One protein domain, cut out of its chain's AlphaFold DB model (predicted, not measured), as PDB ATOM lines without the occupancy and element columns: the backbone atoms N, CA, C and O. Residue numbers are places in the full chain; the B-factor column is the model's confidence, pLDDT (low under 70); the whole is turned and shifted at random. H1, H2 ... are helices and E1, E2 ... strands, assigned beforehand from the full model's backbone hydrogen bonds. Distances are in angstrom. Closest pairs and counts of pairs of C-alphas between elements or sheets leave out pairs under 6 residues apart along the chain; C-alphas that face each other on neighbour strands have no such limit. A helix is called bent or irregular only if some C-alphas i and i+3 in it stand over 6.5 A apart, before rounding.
ATOM      1  N   CYS A 340     158.192 200.286 159.589       89.50
ATOM      2  CA  CYS A 340     158.897 199.461 158.608       89.50
ATOM      3  C   CYS A 340     160.034 200.204 157.892       89.50
ATOM      4  O   CYS A 340     159.792 201.096 157.079       89.50
ATOM      5  N   ASP A 341     161.265 199.742 158.124       84.31
ATOM      6  CA  ASP A 341     162.508 200.307 157.572       84.31
ATOM      7  C   ASP A 341     162.932 199.675 156.230       84.31
ATOM      8  O   ASP A 341     164.095 199.734 155.819       84.31
ATOM      9  N   ALA A 342     161.993 199.041 155.521       80.50
ATOM     10  CA  ALA A 342     162.264 198.427 154.228       80.50
ATOM     11  C   ALA A 342     162.685 199.479 153.181       80.50
ATOM     12  O   ALA A 342     161.975 200.451 152.914       80.50
ATOM     13  N   LYS A 343     163.856 199.257 152.565       84.31
ATOM     14  CA  LYS A 343     164.451 200.137 151.546       84.31
ATOM     15  C   LYS A 343     163.575 200.259 150.290       84.31
ATOM     16  O   LYS A 343     162.736 199.409 150.014       84.31
ATOM     17  N   LEU A 344     163.837 201.297 149.486       91.75
ATOM     18  CA  LEU A 344     163.166 201.533 148.200       91.75
ATOM     19  C   LEU A 344     163.204 200.288 147.297       91.75
ATOM     20  O   LEU A 344     164.282 199.763 147.003       91.75
ATOM     21  N   PHE A 345     162.043 199.866 146.798       92.50
ATOM     22  CA  PHE A 345     161.924 198.679 145.953       92.50
ATOM     23  C   PHE A 345     161.992 199.043 144.457       92.50
ATOM     24  O   PHE A 345     161.327 199.991 144.027       92.50
ATOM     25  N   PRO A 346     162.719 198.270 143.626       88.56
ATOM     26  CA  PRO A 346     162.747 198.455 142.172       88.56
ATOM     27  C   PRO A 346     161.452 198.017 141.471       88.56
ATOM     28  O   PRO A 346     161.152 198.498 140.381       88.56
ATOM     29  N   GLU A 347     160.670 197.112 142.073       90.12
ATOM     30  CA  GLU A 347     159.565 196.427 141.394       90.12
ATOM     31  C   GLU A 347     158.263 196.408 142.201       90.12
ATOM     32  O   GLU A 347     158.249 196.095 143.394       90.12
ATOM     33  N   ARG A 348     157.141 196.645 141.502       92.25
ATOM     34  CA  ARG A 348     155.786 196.686 142.077       92.25
ATOM     35  C   ARG A 348     155.385 195.350 142.715       92.25
ATOM     36  O   ARG A 348     154.657 195.337 143.702       92.25
ATOM     37  N   ARG A 349     155.862 194.225 142.157       92.12
ATOM     38  CA  ARG A 349     155.653 192.876 142.715       92.12
ATOM     39  C   ARG A 349     156.437 192.681 144.015       92.12
ATOM     40  O   ARG A 349     155.845 192.228 144.983       92.12
ATOM     41  N   ALA A 350     157.715 193.067 144.058       93.00
ATOM     42  CA  ALA A 350     158.568 192.912 145.239       93.00
ATOM     43  C   ALA A 350     158.073 193.745 146.436       93.00
ATOM     44  O   ALA A 350     157.922 193.206 147.530       93.00
ATOM     45  N   TRP A 351     157.740 195.023 146.211       95.38
ATOM     46  CA  TRP A 351     157.131 195.881 147.236       95.38
ATOM     47  C   TRP A 351     155.821 195.294 147.771       95.38
ATOM     48  O   TRP A 351     155.643 195.162 148.980       95.38
ATOM     49  N   PHE A 352     154.903 194.912 146.878       94.75
ATOM     50  CA  PHE A 352     153.587 194.456 147.313       94.75
ATOM     51  C   PHE A 352     153.618 193.063 147.946       94.75
ATOM     52  O   PHE A 352     152.829 192.791 148.842       94.75
ATOM     53  N   LYS A 353     154.553 192.198 147.530       93.31
ATOM     54  CA  LYS A 353     154.838 190.929 148.205       93.31
ATOM     55  C   LYS A 353     155.292 191.185 149.647       93.31
ATOM     56  O   LYS A 353     154.687 190.641 150.560       93.31
ATOM     57  N   HIS A 354     156.257 192.085 149.852       93.69
ATOM     58  CA  HIS A 354     156.673 192.504 151.193       93.69
ATOM     59  C   HIS A 354     155.497 193.044 152.028       93.69
ATOM     60  O   HIS A 354     155.346 192.650 153.183       93.69
ATOM     61  N   GLU A 355     154.627 193.891 151.462       94.19
ATOM     62  CA  GLU A 355     153.438 194.347 152.196       94.19
ATOM     63  C   GLU A 355     152.468 193.208 152.533       94.19
ATOM     64  O   GLU A 355     151.989 193.169 153.661       94.19
ATOM     65  N   LEU A 356     152.204 192.271 151.618       91.38
ATOM     66  CA  LEU A 356     151.327 191.115 151.862       91.38
ATOM     67  C   LEU A 356     151.881 190.118 152.886       91.38
ATOM     68  O   LEU A 356     151.095 189.487 153.580       91.38
ATOM     69  N   GLU A 357     153.202 189.960 152.973       89.00
ATOM     70  CA  GLU A 357     153.845 188.997 153.876       89.00
ATOM     71  C   GLU A 357     154.093 189.556 155.283       89.00
ATOM     72  O   GLU A 357     154.193 188.778 156.227       89.00
ATOM     73  N   GLN A 358     154.223 190.879 155.433       86.38
ATOM     74  CA  GLN A 358     154.639 191.507 156.697       86.38
ATOM     75  C   GLN A 358     153.556 192.375 157.357       86.38
ATOM     76  O   GLN A 358     153.534 192.476 158.580       86.38
ATOM     77  N   HIS A 359     152.659 192.995 156.577       89.62
ATOM     78  CA  HIS A 359     151.773 194.064 157.079       89.62
ATOM     79  C   HIS A 359     150.290 193.850 156.756       89.62
ATOM     80  O   HIS A 359     149.429 193.977 157.621       89.62
ATOM     81  N   ARG A 360     149.969 193.499 155.507       90.12
ATOM     82  CA  ARG A 360     148.610 193.251 154.993       90.12
ATOM     83  C   ARG A 360     148.211 191.798 155.244       90.12
ATOM     84  O   ARG A 360     147.912 191.051 154.310       90.12
ATOM     85  N   VAL A 361     148.233 191.422 156.519       89.12
ATOM     86  CA  VAL A 361     148.054 190.051 157.001       89.12
ATOM     87  C   VAL A 361     146.833 189.902 157.911       89.12
ATOM     88  O   VAL A 361     146.459 190.815 158.644       89.12
ATOM     89  N   LYS A 362     146.219 188.719 157.873       87.81
ATOM     90  CA  LYS A 362     145.168 188.246 158.781       87.81
ATOM     91  C   LYS A 362     145.756 187.141 159.663       87.81
ATOM     92  O   LYS A 362     146.384 186.210 159.156       87.81
ATOM     93  N   TRP A 363     145.538 187.219 160.971       87.88
ATOM     94  CA  TRP A 363     146.031 186.226 161.928       87.88
ATOM     95  C   TRP A 363     144.924 185.208 162.220       87.88
ATOM     96  O   TRP A 363     143.813 185.595 162.590       87.88
ATOM     97  N   LYS A 364     145.184 183.908 162.049       87.44
ATOM     98  CA  LYS A 364     144.204 182.836 162.303       87.44
ATOM     99  C   LYS A 364     144.837 181.660 163.036       87.44
ATOM    100  O   LYS A 364     145.749 181.024 162.519       87.44
ATOM    101  N   CYS A 365     144.305 181.326 164.212       87.19
ATOM    102  CA  CYS A 365     144.753 180.164 164.973       87.19
ATOM    103  C   CYS A 365     144.455 178.861 164.215       87.19
ATOM    104  O   CYS A 365     143.290 178.516 164.002       87.19
ATOM    105  N   ARG A 366     145.499 178.103 163.855       84.00
ATOM    106  CA  ARG A 366     145.356 176.804 163.169       84.00
ATOM    107  C   ARG A 366     144.648 175.739 164.019       84.00
ATOM    108  O   ARG A 366     144.037 174.839 163.455       84.00
ATOM    109  N   PHE A 367     144.694 175.844 165.349       84.06
ATOM    110  CA  PHE A 367     144.045 174.890 166.260       84.06
ATOM    111  C   PHE A 367     142.549 175.157 166.486       84.06
ATOM    112  O   PHE A 367     141.837 174.264 166.946       84.06
ATOM    113  N   CYS A 368     142.051 176.346 166.129       85.50
ATOM    114  CA  CYS A 368     140.636 176.707 166.229       85.50
ATOM    115  C   CYS A 368     140.031 177.008 164.843       85.50
ATOM    116  O   CYS A 368     139.680 178.154 164.559       85.50
ATOM    117  N   PRO A 369     139.819 175.991 163.980       71.06
ATOM    118  CA  PRO A 369     139.224 176.183 162.650       71.06
ATOM    119  C   PRO A 369     137.780 176.719 162.687       71.06
ATOM    120  O   PRO A 369     137.280 177.206 161.677       71.06
ATOM    121  N   LYS A 370     137.109 176.662 163.848       69.81
ATOM    122  CA  LYS A 370     135.784 177.260 164.081       69.81
ATOM    123  C   LYS A 370     135.828 178.772 164.372       69.81
ATOM    124  O   LYS A 370     134.773 179.401 164.403       69.81
ATOM    125  N   THR A 371     137.003 179.382 164.563       72.44
ATOM    126  CA  THR A 371     137.126 180.832 164.780       72.44
ATOM    127  C   THR A 371     136.984 181.569 163.445       72.44
ATOM    128  O   THR A 371     137.918 181.667 162.649       72.44
ATOM    129  N   ILE A 372     135.772 182.067 163.182       62.56
ATOM    130  CA  ILE A 372     135.414 182.730 161.916       62.56
ATOM    131  C   ILE A 372     136.194 184.047 161.747       62.56
ATOM    132  O   ILE A 372     136.750 184.308 160.673       62.56
ATOM    133  N   ALA A 373     136.272 184.845 162.818       70.38
ATOM    134  CA  ALA A 373     137.020 186.098 162.861       70.38
ATOM    135  C   ALA A 373     138.541 185.863 162.819       70.38
ATOM    136  O   ALA A 373     139.057 184.924 163.419       70.38
ATOM    137  N   ALA A 374     139.268 186.739 162.126       80.12
ATOM    138  CA  ALA A 374     140.721 186.819 162.257       80.12
ATOM    139  C   ALA A 374     141.092 187.671 163.481       80.12
ATOM    140  O   ALA A 374     140.385 188.623 163.815       80.12
ATOM    141  N   PHE A 375     142.216 187.357 164.122       81.94
ATOM    142  CA  PHE A 375     142.779 188.183 165.185       81.94
ATOM    143  C   PHE A 375     143.382 189.460 164.581       81.94
ATOM    144  O   PHE A 375     143.988 189.440 163.509       81.94
ATOM    145  N   SER A 376     143.209 190.579 165.284       75.75
ATOM    146  CA  SER A 376     143.622 191.916 164.839       75.75
ATOM    147  C   SER A 376     145.137 192.157 164.853       75.75
ATOM    148  O   SER A 376     145.600 193.131 164.267       75.75
ATOM    149  N   SER A 377     145.918 191.312 165.529       83.38
ATOM    150  CA  SER A 377     147.369 191.471 165.672       83.38
ATOM    151  C   SER A 377     148.056 190.146 166.010       83.38
ATOM    152  O   SER A 377     147.410 189.229 166.526       83.38
ATOM    153  N   ARG A 378     149.384 190.079 165.823       87.12
ATOM    154  CA  ARG A 378     150.216 188.960 166.306       87.12
ATOM    155  C   ARG A 378     149.998 188.718 167.802       87.12
ATOM    156  O   ARG A 378     149.725 187.591 168.191       87.12
ATOM    157  N   ARG A 379     150.006 189.785 168.612       87.38
ATOM    158  CA  ARG A 379     149.864 189.723 170.076       87.38
ATOM    159  C   ARG A 379     148.494 189.212 170.540       87.38
ATOM    160  O   ARG A 379     148.414 188.494 171.528       87.38
ATOM    161  N   SER A 380     147.407 189.551 169.842       86.44
ATOM    162  CA  SER A 380     146.072 189.032 170.188       86.44
ATOM    163  C   SER A 380     145.879 187.565 169.786       86.44
ATOM    164  O   SER A 380     145.098 186.868 170.431       86.44
ATOM    165  N   LEU A 381     146.622 187.068 168.791       86.31
ATOM    166  CA  LEU A 381     146.732 185.633 168.517       86.31
ATOM    167  C   LEU A 381     147.646 184.917 169.531       86.31
ATOM    168  O   LEU A 381     147.309 183.830 169.984       86.31
ATOM    169  N   GLU A 382     148.778 185.518 169.886       88.50
ATOM    170  CA  GLU A 382     149.758 185.025 170.865       88.50
ATOM    171  C   GLU A 382     149.097 184.769 172.226       88.50
ATOM    172  O   GLU A 382     149.042 183.622 172.660       88.50
ATOM    173  N   ILE A 383     148.415 185.774 172.789       88.38
ATOM    174  CA  ILE A 383     147.626 185.653 174.030       88.38
ATOM    175  C   ILE A 383     146.534 184.572 173.918       88.38
ATOM    176  O   ILE A 383     146.233 183.889 174.896       88.38
ATOM    177  N   HIS A 384     145.932 184.375 172.740       89.12
ATOM    178  CA  HIS A 384     144.944 183.313 172.521       89.12
ATOM    179  C   HIS A 384     145.587 181.914 172.501       89.12
ATOM    180  O   HIS A 384     145.023 180.976 173.060       89.12
ATOM    181  N   ILE A 385     146.773 181.766 171.905       87.19
ATOM    182  CA  ILE A 385     147.527 180.508 171.910       87.19
ATOM    183  C   ILE A 385     148.031 180.199 173.326       87.19
ATOM    184  O   ILE A 385     147.876 179.073 173.787       87.19
ATOM    185  N   GLU A 386     148.550 181.187 174.053       87.75
ATOM    186  CA  GLU A 386     148.980 181.031 175.447       87.75
ATOM    187  C   GLU A 386     147.812 180.638 176.367       87.75
ATOM    188  O   GLU A 386     147.923 179.693 177.147       87.75
ATOM    189  N   SER A 387     146.658 181.302 176.250       87.88
ATOM    190  CA  SER A 387     145.517 181.051 177.145       87.88
ATOM    191  C   SER A 387     144.711 179.790 176.799       87.88
ATOM    192  O   SER A 387     144.294 179.079 177.711       87.88
ATOM    193  N   HIS A 388     144.513 179.460 175.516       83.81
ATOM    194  CA  HIS A 388     143.688 178.311 175.103       83.81
ATOM    195  C   HIS A 388     144.489 177.088 174.620       83.81
ATOM    196  O   HIS A 388     143.914 176.003 174.473       83.81
ATOM    197  N   HIS A 389     145.790 177.228 174.341       86.06
ATOM    198  CA  HIS A 389     146.643 176.175 173.765       86.06
ATOM    199  C   HIS A 389     148.002 176.002 174.472       86.06
ATOM    200  O   HIS A 389     148.862 175.298 173.943       86.06
ATOM    201  N   SER A 390     148.176 176.545 175.682       77.38
ATOM    202  CA  SER A 390     149.351 176.346 176.555       77.38
ATOM    203  C   SER A 390     149.820 174.889 176.648       77.38
ATOM    204  O   SER A 390     151.008 174.613 176.539       77.38
ATOM    205  N   GLY A 391     148.895 173.932 176.775       77.19
ATOM    206  CA  GLY A 391     149.209 172.494 176.811       77.19
ATOM    207  C   GLY A 391     149.515 171.835 175.454       77.19
ATOM    208  O   GLY A 391     149.627 170.613 175.397       77.19
ATOM    209  N   LYS A 392     149.584 172.593 174.351       76.44
ATOM    210  CA  LYS A 392     149.787 172.084 172.975       76.44
ATOM    211  C   LYS A 392     150.931 172.758 172.213       76.44
ATOM    212  O   LYS A 392     151.228 172.340 171.096       76.44
ATOM    213  N   VAL A 393     151.552 173.794 172.777       79.38
ATOM    214  CA  VAL A 393     152.592 174.591 172.115       79.38
ATOM    215  C   VAL A 393     153.774 174.748 173.059       79.38
ATOM    216  O   VAL A 393     153.636 175.291 174.150       79.38
ATOM    217  N   VAL A 394     154.947 174.287 172.629       82.75
ATOM    218  CA  VAL A 394     156.204 174.545 173.345       82.75
ATOM    219  C   VAL A 394     156.571 176.020 173.125       82.75
ATOM    220  O   VAL A 394     156.560 176.450 171.971       82.75
ATOM    221  N   PRO A 395     156.923 176.812 174.157       80.75
ATOM    222  CA  PRO A 395     157.214 178.241 173.989       80.75
ATOM    223  C   PRO A 395     158.270 178.552 172.915       80.75
ATOM    224  O   PRO A 395     158.128 179.515 172.170       80.75
ATOM    225  N   GLU A 396     159.276 177.689 172.758       83.19
ATOM    226  CA  GLU A 396     160.315 177.801 171.722       83.19
ATOM    227  C   GLU A 396     159.771 177.687 170.284       83.19
ATOM    228  O   GLU A 396     160.351 178.246 169.355       83.19
ATOM    229  N   THR A 397     158.643 176.994 170.078       86.38
ATOM    230  CA  THR A 397     158.003 176.829 168.759       86.38
ATOM    231  C   THR A 397     156.886 177.843 168.498       86.38
ATOM    232  O   THR A 397     156.413 177.954 167.362       86.38
ATOM    233  N   LEU A 398     156.500 178.636 169.507       85.06
ATOM    234  CA  LEU A 398     155.482 179.684 169.398       85.06
ATOM    235  C   LEU A 398     155.792 180.736 168.307       85.06
ATOM    236  O   LEU A 398     154.867 181.067 167.564       85.06
ATOM    237  N   PRO A 399     157.038 181.225 168.107       87.00
ATOM    238  CA  PRO A 399     157.329 182.195 167.046       87.00
ATOM    239  C   PRO A 399     157.033 181.651 165.641       87.00
ATOM    240  O   PRO A 399     156.344 182.310 164.859       87.00
ATOM    241  N   THR A 400     157.474 180.422 165.361       86.94
ATOM    242  CA  THR A 400     157.240 179.711 164.094       86.94
ATOM    243  C   THR A 400     155.759 179.389 163.900       86.94
ATOM    244  O   THR A 400     155.223 179.519 162.801       86.94
ATOM    245  N   LEU A 401     155.056 179.006 164.972       86.38
ATOM    246  CA  LEU A 401     153.613 178.783 164.943       86.38
ATOM    247  C   LEU A 401     152.840 180.069 164.618       86.38
ATOM    248  O   LEU A 401     151.888 180.014 163.838       86.38
ATOM    249  N   LEU A 402     153.230 181.212 165.188       85.81
ATOM    250  CA  LEU A 402     152.609 182.508 164.904       85.81
ATOM    251  C   LEU A 402     152.785 182.894 163.432       85.81
ATOM    252  O   LEU A 402     151.818 183.314 162.802       85.81
ATOM    253  N   GLU A 403     153.969 182.677 162.858       84.69
ATOM    254  CA  GLU A 403     154.225 182.874 161.424       84.69
ATOM    255  C   GLU A 403     153.397 181.925 160.551       84.69
ATOM    256  O   GLU A 403     152.780 182.357 159.583       84.69
ATOM    257  N   LEU A 404     153.265 180.655 160.940       85.00
ATOM    258  CA  LEU A 404     152.374 179.704 160.270       85.00
ATOM    259  C   LEU A 404     150.884 180.091 160.392       85.00
ATOM    260  O   LEU A 404     150.084 179.753 159.514       85.00
ATOM    261  N   CYS A 405     150.487 180.780 161.460       85.75
ATOM    262  CA  CYS A 405     149.136 181.317 161.658       85.75
ATOM    263  C   CYS A 405     148.916 182.692 160.993       85.75
ATOM    264  O   CYS A 405     147.795 183.210 161.001       85.75
ATOM    265  N   CYS A 406     149.963 183.278 160.410       86.56
ATOM    266  CA  CYS A 406     149.896 184.477 159.590       86.56
ATOM    267  C   CYS A 406     149.466 184.107 158.161       86.56
ATOM    268  O   CYS A 406     149.930 183.117 157.592       86.56
ATOM    269  N   GLN A 407     148.565 184.884 157.561       85.81
ATOM    270  CA  GLN A 407     148.140 184.706 156.169       85.81
ATOM    271  C   GLN A 407     148.017 186.070 155.473       85.81
ATOM    272  O   GLN A 407     147.538 187.012 156.102       85.81
ATOM    273  N   PRO A 408     148.363 186.207 154.183       86.69
ATOM    274  CA  PRO A 408     148.131 187.445 153.439       86.69
ATOM    275  C   PRO A 408     146.629 187.723 153.249       86.69
ATOM    276  O   PRO A 408     145.800 186.808 153.226       86.69
ATOM    277  N   LEU A 409     146.264 188.995 153.078       86.81
ATOM    278  CA  LEU A 409     144.901 189.413 152.729       86.81
ATOM    279  C   LEU A 409     144.607 189.168 151.240       86.81
ATOM    280  O   LEU A 409     145.221 189.773 150.362       86.81
ATOM    281  N   ASP A 410     143.637 188.305 150.935       86.50
ATOM    282  CA  ASP A 410     143.228 187.956 149.558       86.50
ATOM    283  C   ASP A 410     142.437 189.101 148.893       86.50
ATOM    284  O   ASP A 410     142.451 189.283 147.671       86.50
ATOM    285  N   ARG A 411     141.754 189.897 149.725       88.88
ATOM    286  CA  ARG A 411     141.021 191.112 149.364       88.88
ATOM    287  C   ARG A 411     141.352 192.231 150.345       88.88
ATOM    288  O   ARG A 411     141.552 191.977 151.529       88.88
ATOM    289  N   ILE A 412     141.398 193.456 149.836       92.38
ATOM    290  CA  ILE A 412     141.767 194.682 150.563       92.38
ATOM    291  C   ILE A 412     140.678 195.720 150.274       92.38
ATOM    292  O   ILE A 412     140.094 195.685 149.186       92.38
ATOM    293  N   ALA A 413     140.358 196.622 151.202       91.62
ATOM    294  CA  ALA A 413     139.324 197.616 150.943       91.62
ATOM    295  C   ALA A 413     139.875 198.784 150.105       91.62
ATOM    296  O   ALA A 413     141.021 199.214 150.245       91.62
ATOM    297  N   ALA A 414     139.061 199.309 149.186       90.56
ATOM    298  CA  ALA A 414     139.457 200.427 148.322       90.56
ATOM    299  C   ALA A 414     139.708 201.736 149.107       90.56
ATOM    300  O   ALA A 414     140.445 202.604 148.633       90.56
ATOM    301  N   SER A 415     139.144 201.835 150.315       90.38
ATOM    302  CA  SER A 415     139.396 202.862 151.333       90.38
ATOM    303  C   SER A 415     140.863 202.958 151.760       90.38
ATOM    304  O   SER A 415     141.344 204.054 152.072       90.38
ATOM    305  N   ASP A 416     141.574 201.823 151.743       91.44
ATOM    306  CA  ASP A 416     142.877 201.608 152.393       91.44
ATOM    307  C   ASP A 416     144.051 202.190 151.586       91.44
ATOM    308  O   ASP A 416     145.217 201.987 151.923       91.44
ATOM    309  N   CYS A 417     143.759 202.895 150.489       93.00
ATOM    310  CA  CYS A 417     144.734 203.677 149.743       93.00
ATOM    311  C   CYS A 417     145.087 204.954 150.531       93.00
ATOM    312  O   CYS A 417     144.241 205.847 150.628       93.00
ATOM    313  N   PRO A 418     146.322 205.119 151.046       91.31
ATOM    314  CA  PRO A 418     146.668 206.299 151.843       91.31
ATOM    315  C   PRO A 418     146.782 207.581 150.995       91.31
ATOM    316  O   PRO A 418     146.736 208.684 151.526       91.31
ATOM    317  N   PHE A 419     146.896 207.454 149.667       92.38
ATOM    318  CA  PHE A 419     147.130 208.572 148.747       92.38
ATOM    319  C   PHE A 419     145.852 209.336 148.358       92.38
ATOM    320  O   PHE A 419     145.877 210.562 148.258       92.38
ATOM    321  N   CYS A 420     144.731 208.646 148.119       91.25
ATOM    322  CA  CYS A 420     143.481 209.277 147.674       91.25
ATOM    323  C   CYS A 420     142.231 208.550 148.191       91.25
ATOM    324  O   CYS A 420     142.301 207.412 148.649       91.25
ATOM    325  N   GLY A 421     141.077 209.224 148.145       86.88
ATOM    326  CA  GLY A 421     139.767 208.606 148.419       86.88
ATOM    327  C   GLY A 421     139.015 208.224 147.140       86.88
ATOM    328  O   GLY A 421     137.987 207.555 147.176       86.88
ATOM    329  N   ASP A 422     139.507 208.664 145.983       86.62
ATOM    330  CA  ASP A 422     138.745 208.649 144.733       86.62
ATOM    331  C   ASP A 422     138.768 207.291 144.030       86.62
ATOM    332  O   ASP A 422     137.981 207.068 143.116       86.62
ATOM    333  N   PHE A 423     139.623 206.365 144.472       90.12
ATOM    334  CA  PHE A 423     139.594 204.968 144.036       90.12
ATOM    335  C   PHE A 423     138.273 204.302 144.419       90.12
ATOM    336  O   PHE A 423     137.553 203.799 143.558       90.12
ATOM    337  N   GLU A 424     137.910 204.392 145.698       88.44
ATOM    338  CA  GLU A 424     136.645 203.889 146.217       88.44
ATOM    339  C   GLU A 424     135.453 204.617 145.579       88.44
ATOM    340  O   GLU A 424     134.536 203.963 145.085       88.44
ATOM    341  N   LYS A 425     135.492 205.957 145.481       87.56
ATOM    342  CA  LYS A 425     134.435 206.738 144.806       87.56
ATOM    343  C   LYS A 425     134.234 206.295 143.352       87.56
ATOM    344  O   LYS A 425     133.099 206.085 142.936       87.56
ATOM    345  N   LYS A 426     135.313 206.115 142.578       88.12
ATOM    346  CA  LYS A 426     135.239 205.656 141.178       88.12
ATOM    347  C   LYS A 426     134.694 204.230 141.072       88.12
ATOM    348  O   LYS A 426     133.927 203.954 140.152       88.12
ATOM    349  N   LEU A 427     135.016 203.347 142.020       87.81
ATOM    350  CA  LEU A 427     134.450 201.995 142.080       87.81
ATOM    351  C   LEU A 427     132.957 202.000 142.446       87.81
ATOM    352  O   LEU A 427     132.197 201.281 141.802       87.81
ATOM    353  N   ARG A 428     132.521 202.853 143.388       87.62
ATOM    354  CA  ARG A 428     131.093 203.095 143.694       87.62
ATOM    355  C   ARG A 428     130.339 203.604 142.459       87.62
ATOM    356  O   ARG A 428     129.311 203.044 142.100       87.62
ATOM    357  N   LEU A 429     130.881 204.613 141.771       85.75
ATOM    358  CA  LEU A 429     130.264 205.225 140.583       85.75
ATOM    359  C   LEU A 429     130.180 204.280 139.373       85.75
ATOM    360  O   LEU A 429     129.226 204.361 138.606       85.75
ATOM    361  N   THR A 430     131.155 203.385 139.192       86.25
ATOM    362  CA  THR A 430     131.140 202.394 138.096       86.25
ATOM    363  C   THR A 430     130.336 201.134 138.417       86.25
ATOM    364  O   THR A 430     130.002 200.385 137.503       86.25
ATOM    365  N   ASN A 431     130.002 200.890 139.688       82.94
ATOM    366  CA  ASN A 431     129.286 199.695 140.129       82.94
ATOM    367  C   ASN A 431     128.110 200.074 141.039       82.94
ATOM    368  O   ASN A 431     128.178 199.921 142.259       82.94
ATOM    369  N   SER A 432     126.987 200.466 140.432       74.44
ATOM    370  CA  SER A 432     125.729 200.864 141.099       74.44
ATOM    371  C   SER A 432     125.059 199.781 141.969       74.44
ATOM    372  O   SER A 432     123.924 199.956 142.399       74.44
ATOM    373  N   ARG A 433     125.732 198.647 142.207       77.00
ATOM    374  CA  ARG A 433     125.335 197.611 143.171       77.00
ATOM    375  C   ARG A 433     125.785 197.923 144.601       77.00
ATOM    376  O   ARG A 433     125.235 197.329 145.518       77.00
ATOM    377  N   TYR A 434     126.772 198.803 144.792       78.94
ATOM    378  CA  TYR A 434     127.271 199.158 146.122       78.94
ATOM    379  C   TYR A 434     126.461 200.302 146.736       78.94
ATOM    380  O   TYR A 434     126.460 201.425 146.229       78.94
ATOM    381  N   SER A 435     125.823 200.030 147.871       79.94
ATOM    382  CA  SER A 435     125.215 201.039 148.732       79.94
ATOM    383  C   SER A 435     126.285 201.940 149.353       79.94
ATOM    384  O   SER A 435     127.436 201.540 149.542       79.94
ATOM    385  N   ALA A 436     125.906 203.160 149.741       75.69
ATOM    386  CA  ALA A 436     126.806 204.144 150.351       75.69
ATOM    387  C   ALA A 436     127.480 203.662 151.656       75.69
ATOM    388  O   ALA A 436     128.476 204.248 152.070       75.69
ATOM    389  N   LYS A 437     126.959 202.603 152.291       78.25
ATOM    390  CA  LYS A 437     127.505 201.996 153.520       78.25
ATOM    391  C   LYS A 437     128.413 200.779 153.277       78.25
ATOM    392  O   LYS A 437     129.058 200.324 154.216       78.25
ATOM    393  N   ASP A 438     128.476 200.254 152.054       84.12
ATOM    394  CA  ASP A 438     129.189 199.003 151.766       84.12
ATOM    395  C   ASP A 438     130.704 199.222 151.689       84.12
ATOM    396  O   ASP A 438     131.158 200.190 151.074       84.12
ATOM    397  N   ILE A 439     131.501 198.301 152.236       84.88
ATOM    398  CA  ILE A 439     132.965 198.309 152.089       84.88
ATOM    399  C   ILE A 439     133.329 197.635 150.759       84.88
ATOM    400  O   ILE A 439     133.125 196.432 150.586       84.88
ATOM    401  N   ILE A 440     133.898 198.388 149.810       89.00
ATOM    402  CA  ILE A 440     134.325 197.829 148.518       89.00
ATOM    403  C   ILE A 440     135.652 197.081 148.676       89.00
ATOM    404  O   ILE A 440     136.709 197.694 148.829       89.00
ATOM    405  N   LEU A 441     135.592 195.751 148.578       90.88
ATOM    406  CA  LEU A 441     136.741 194.847 148.638       90.88
ATOM    407  C   LEU A 441     137.292 194.516 147.238       90.88
ATOM    408  O   LEU A 441     136.697 193.740 146.484       90.88
ATOM    409  N   VAL A 442     138.467 195.060 146.920       91.31
ATOM    410  CA  VAL A 442     139.204 194.833 145.664       91.31
ATOM    411  C   VAL A 442     140.190 193.667 145.776       91.31
ATOM    412  O   VAL A 442     140.562 193.247 146.873       91.31
ATOM    413  N   SER A 443     140.637 193.134 144.635       93.31
ATOM    414  CA  SER A 443     141.688 192.109 144.610       93.31
ATOM    415  C   SER A 443     143.076 192.697 144.884       93.31
ATOM    416  O   SER A 443     143.347 193.866 144.587       93.31
ATOM    417  N   GLN A 444     143.994 191.852 145.366       92.56
ATOM    418  CA  GLN A 444     145.419 192.178 145.512       92.56
ATOM    419  C   GLN A 444     146.001 192.882 144.271       92.56
ATOM    420  O   GLN A 444     146.666 193.908 144.397       92.56
ATOM    421  N   ALA A 445     145.725 192.375 143.064       91.12
ATOM    422  CA  ALA A 445     146.254 192.934 141.818       91.12
ATOM    423  C   ALA A 445     145.662 194.315 141.466       91.12
ATOM    424  O   ALA A 445     146.376 195.171 140.943       91.12
ATOM    425  N   GLN A 446     144.382 194.561 141.768       92.12
ATOM    426  CA  GLN A 446     143.756 195.878 141.590       92.12
ATOM    427  C   GLN A 446     144.365 196.908 142.550       92.12
ATOM    428  O   GLN A 446     144.803 197.972 142.111       92.12
ATOM    429  N   PHE A 447     144.463 196.567 143.839       93.81
ATOM    430  CA  PHE A 447     145.040 197.446 144.859       93.81
ATOM    431  C   PHE A 447     146.524 197.742 144.584       93.81
ATOM    432  O   PHE A 447     146.933 198.905 144.568       93.81
ATOM    433  N   ARG A 448     147.315 196.707 144.254       94.19
ATOM    434  CA  ARG A 448     148.731 196.812 143.854       94.19
ATOM    435  C   ARG A 448     148.940 197.784 142.697       94.19
ATOM    436  O   ARG A 448     149.848 198.610 142.760       94.19
ATOM    437  N   ARG A 449     148.130 197.681 141.634       93.12
ATOM    438  CA  ARG A 449     148.216 198.584 140.473       93.12
ATOM    439  C   ARG A 449     147.826 200.015 140.844       93.12
ATOM    440  O   ARG A 449     148.537 200.938 140.458       93.12
ATOM    441  N   HIS A 450     146.761 200.198 141.625       94.12
ATOM    442  CA  HIS A 450     146.302 201.524 142.034       94.12
ATOM    443  C   HIS A 450     147.320 202.268 142.916       94.12
ATOM    444  O   HIS A 450     147.696 203.396 142.606       94.12
ATOM    445  N   VAL A 451     147.797 201.640 143.993       94.38
ATOM    446  CA  VAL A 451     148.736 202.279 144.931       94.38
ATOM    447  C   VAL A 451     150.131 202.432 144.314       94.38
ATOM    448  O   VAL A 451     150.762 203.475 144.484       94.38
ATOM    449  N   GLY A 452     150.579 201.451 143.519       93.50
ATOM    450  CA  GLY A 452     151.831 201.543 142.764       93.50
ATOM    451  C   GLY A 452     151.868 202.747 141.817       93.50
ATOM    452  O   GLY A 452     152.874 203.452 141.774       93.50
ATOM    453  N   PHE A 453     150.750 203.061 141.147       92.25
ATOM    454  CA  PHE A 453     150.656 204.225 140.263       92.25
ATOM    455  C   PHE A 453     150.958 205.551 140.981       92.25
ATOM    456  O   PHE A 453     151.697 206.372 140.443       92.25
ATOM    457  N   HIS A 454     150.462 205.767 142.206       94.19
ATOM    458  CA  HIS A 454     150.760 206.999 142.957       94.19
ATOM    459  C   HIS A 454     152.247 207.128 143.299       94.19
ATOM    460  O   HIS A 454     152.824 208.206 143.162       94.19
ATOM    461  N   MET A 455     152.889 206.019 143.678       95.00
ATOM    462  CA  MET A 455     154.332 205.967 143.938       95.00
ATOM    463  C   MET A 455     155.152 206.228 142.666       95.00
ATOM    464  O   MET A 455     156.112 206.996 142.690       95.00
ATOM    465  N   GLU A 456     154.738 205.656 141.534       93.75
ATOM    466  CA  GLU A 456     155.319 205.909 140.210       93.75
ATOM    467  C   GLU A 456     155.190 207.396 139.816       93.75
ATOM    468  O   GLU A 456     156.162 208.003 139.365       93.75
ATOM    469  N   GLN A 457     154.041 208.029 140.085       91.56
ATOM    470  CA  GLN A 457     153.820 209.467 139.873       91.56
ATOM    471  C   GLN A 457     154.633 210.382 140.810       91.56
ATOM    472  O   GLN A 457     154.737 211.581 140.534       91.56
ATOM    473  N   LEU A 458     155.207 209.864 141.900       92.81
ATOM    474  CA  LEU A 458     156.163 210.589 142.749       92.81
ATOM    475  C   LEU A 458     157.610 210.322 142.327       92.81
ATOM    476  O   LEU A 458     158.412 211.250 142.279       92.81
ATOM    477  N   ALA A 459     157.944 209.090 141.941       93.88
ATOM    478  CA  ALA A 459     159.266 208.755 141.416       93.88
ATOM    479  C   ALA A 459     159.611 209.565 140.151       93.88
ATOM    480  O   ALA A 459     160.740 210.031 140.010       93.88
ATOM    481  N   LEU A 460     158.628 209.814 139.276       91.62
ATOM    482  CA  LEU A 460     158.794 210.657 138.085       91.62
ATOM    483  C   LEU A 460     159.032 212.152 138.398       91.62
ATOM    484  O   LEU A 460     159.566 212.855 137.549       91.62
ATOM    485  N   PHE A 461     158.712 212.643 139.605       91.31
ATOM    486  CA  PHE A 461     159.016 214.020 140.049       91.31
ATOM    487  C   PHE A 461     160.471 214.205 140.531       91.31
ATOM    488  O   PHE A 461     160.925 215.326 140.773       91.31
ATOM    489  N   ALA A 462     161.244 213.116 140.621       91.12
ATOM    490  CA  ALA A 462     162.694 213.195 140.777       91.12
ATOM    491  C   ALA A 462     163.430 213.447 139.445       91.12
ATOM    492  O   ALA A 462     164.601 213.824 139.470       91.12
ATOM    493  N   LEU A 463     162.778 213.241 138.292       89.12
ATOM    494  CA  LEU A 463     163.401 213.454 136.984       89.12
ATOM    495  C   LEU A 463     163.578 214.955 136.688       89.12
ATOM    496  O   LEU A 463     162.652 215.733 136.935       89.12
TER     497      LEU A 463
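This is residues 340 to 463 of the 1137 residues of an uncharacterized protein of Lineolata rhizophorae (UniProt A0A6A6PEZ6). The model is a flat, loose pair of small lobes joined at a narrow waist. One lobe has helices H2 and H3 at the far end of the two-stranded ribbon E1 E2; the other has the two-stranded ribbon E3 E4 with H4 and the long helix H5, whose last residues, with Leu 463, stick out, while H1 bridges the lobes from E2 to H5. The printed part has 124 residues, with five named helices and four named strands in the order H1 E1 H2 H3 E2 E3 H4 E4 H5; both sheets are antiparallel pairs, and the class is mostly helix. The radius of gyration of the C-alphas is 18.2 A, and the spans are 55 by 40 by 17 A.

H1, residues 348 to 358, touches H5, residues 444 to 462, through residues 448 to 452 of H5 alone; they run opposite ways at a steep tilt of 60 degrees, and the closest C-alphas are those of Arg 348 and Gly 452, 6.3 A apart. E1, residues 361 to 363, is antiparallel to E2, residues 406 to 408, with N 362 and O 407 2.8 A apart, within hydrogen-bond range. H2, residues 378 to 392, touches H3, residues 395 to 404, through residues 378 to 382 of H2 alone, opposite ways at a steep tilt of 54 degrees; the closest C-alphas, of Arg 378 and Leu 402, are 7.0 A apart. The closest C-alphas of H1 and E2, those of Leu 356 and Pro 408, are 5.1 A apart. E2 runs on into E3, residues 411 to 413, at 75 degrees. E3 is antiparallel to E4, residues 441 to 443, with N 442 and O 412 2.9 A apart. H4, residues 422 to 430, is close to H5 but not clearly touching: the closest C-alphas, of Phe 423 and His 450, are 7.8 A apart. H2 and H5 are apart. In H1 and H4 every O i to N i+4 pair is within hydrogen-bond range; the counts are 9 of 11 in H2, 4 of 6 in H3 and 12 of 15 in H5.

H1 begins at C-alpha 348 (155.786, 196.686, 142.077) and is 15.6 A long. H2 is 18.2 A long and irregular, with C-alphas 388 and 391 8.2 A apart; H3 is 14.6 A long and irregular, with C-alphas 396 and 399 7.1 A apart. H4 is 11.9 A long. H5 is 27.6 A long and ends at C-alpha 462 (162.694, 213.195, 140.777).

The two C-alphas farthest apart, of Gly 391 and Leu 463, are 58.9 A apart. The printed part has no cut. The link from E1 to H2 is long, 14 residues, and residues 457 to 463 stand free. The mean pLDDT of the printed part is 87.0, with residues 370 and 372 under 70.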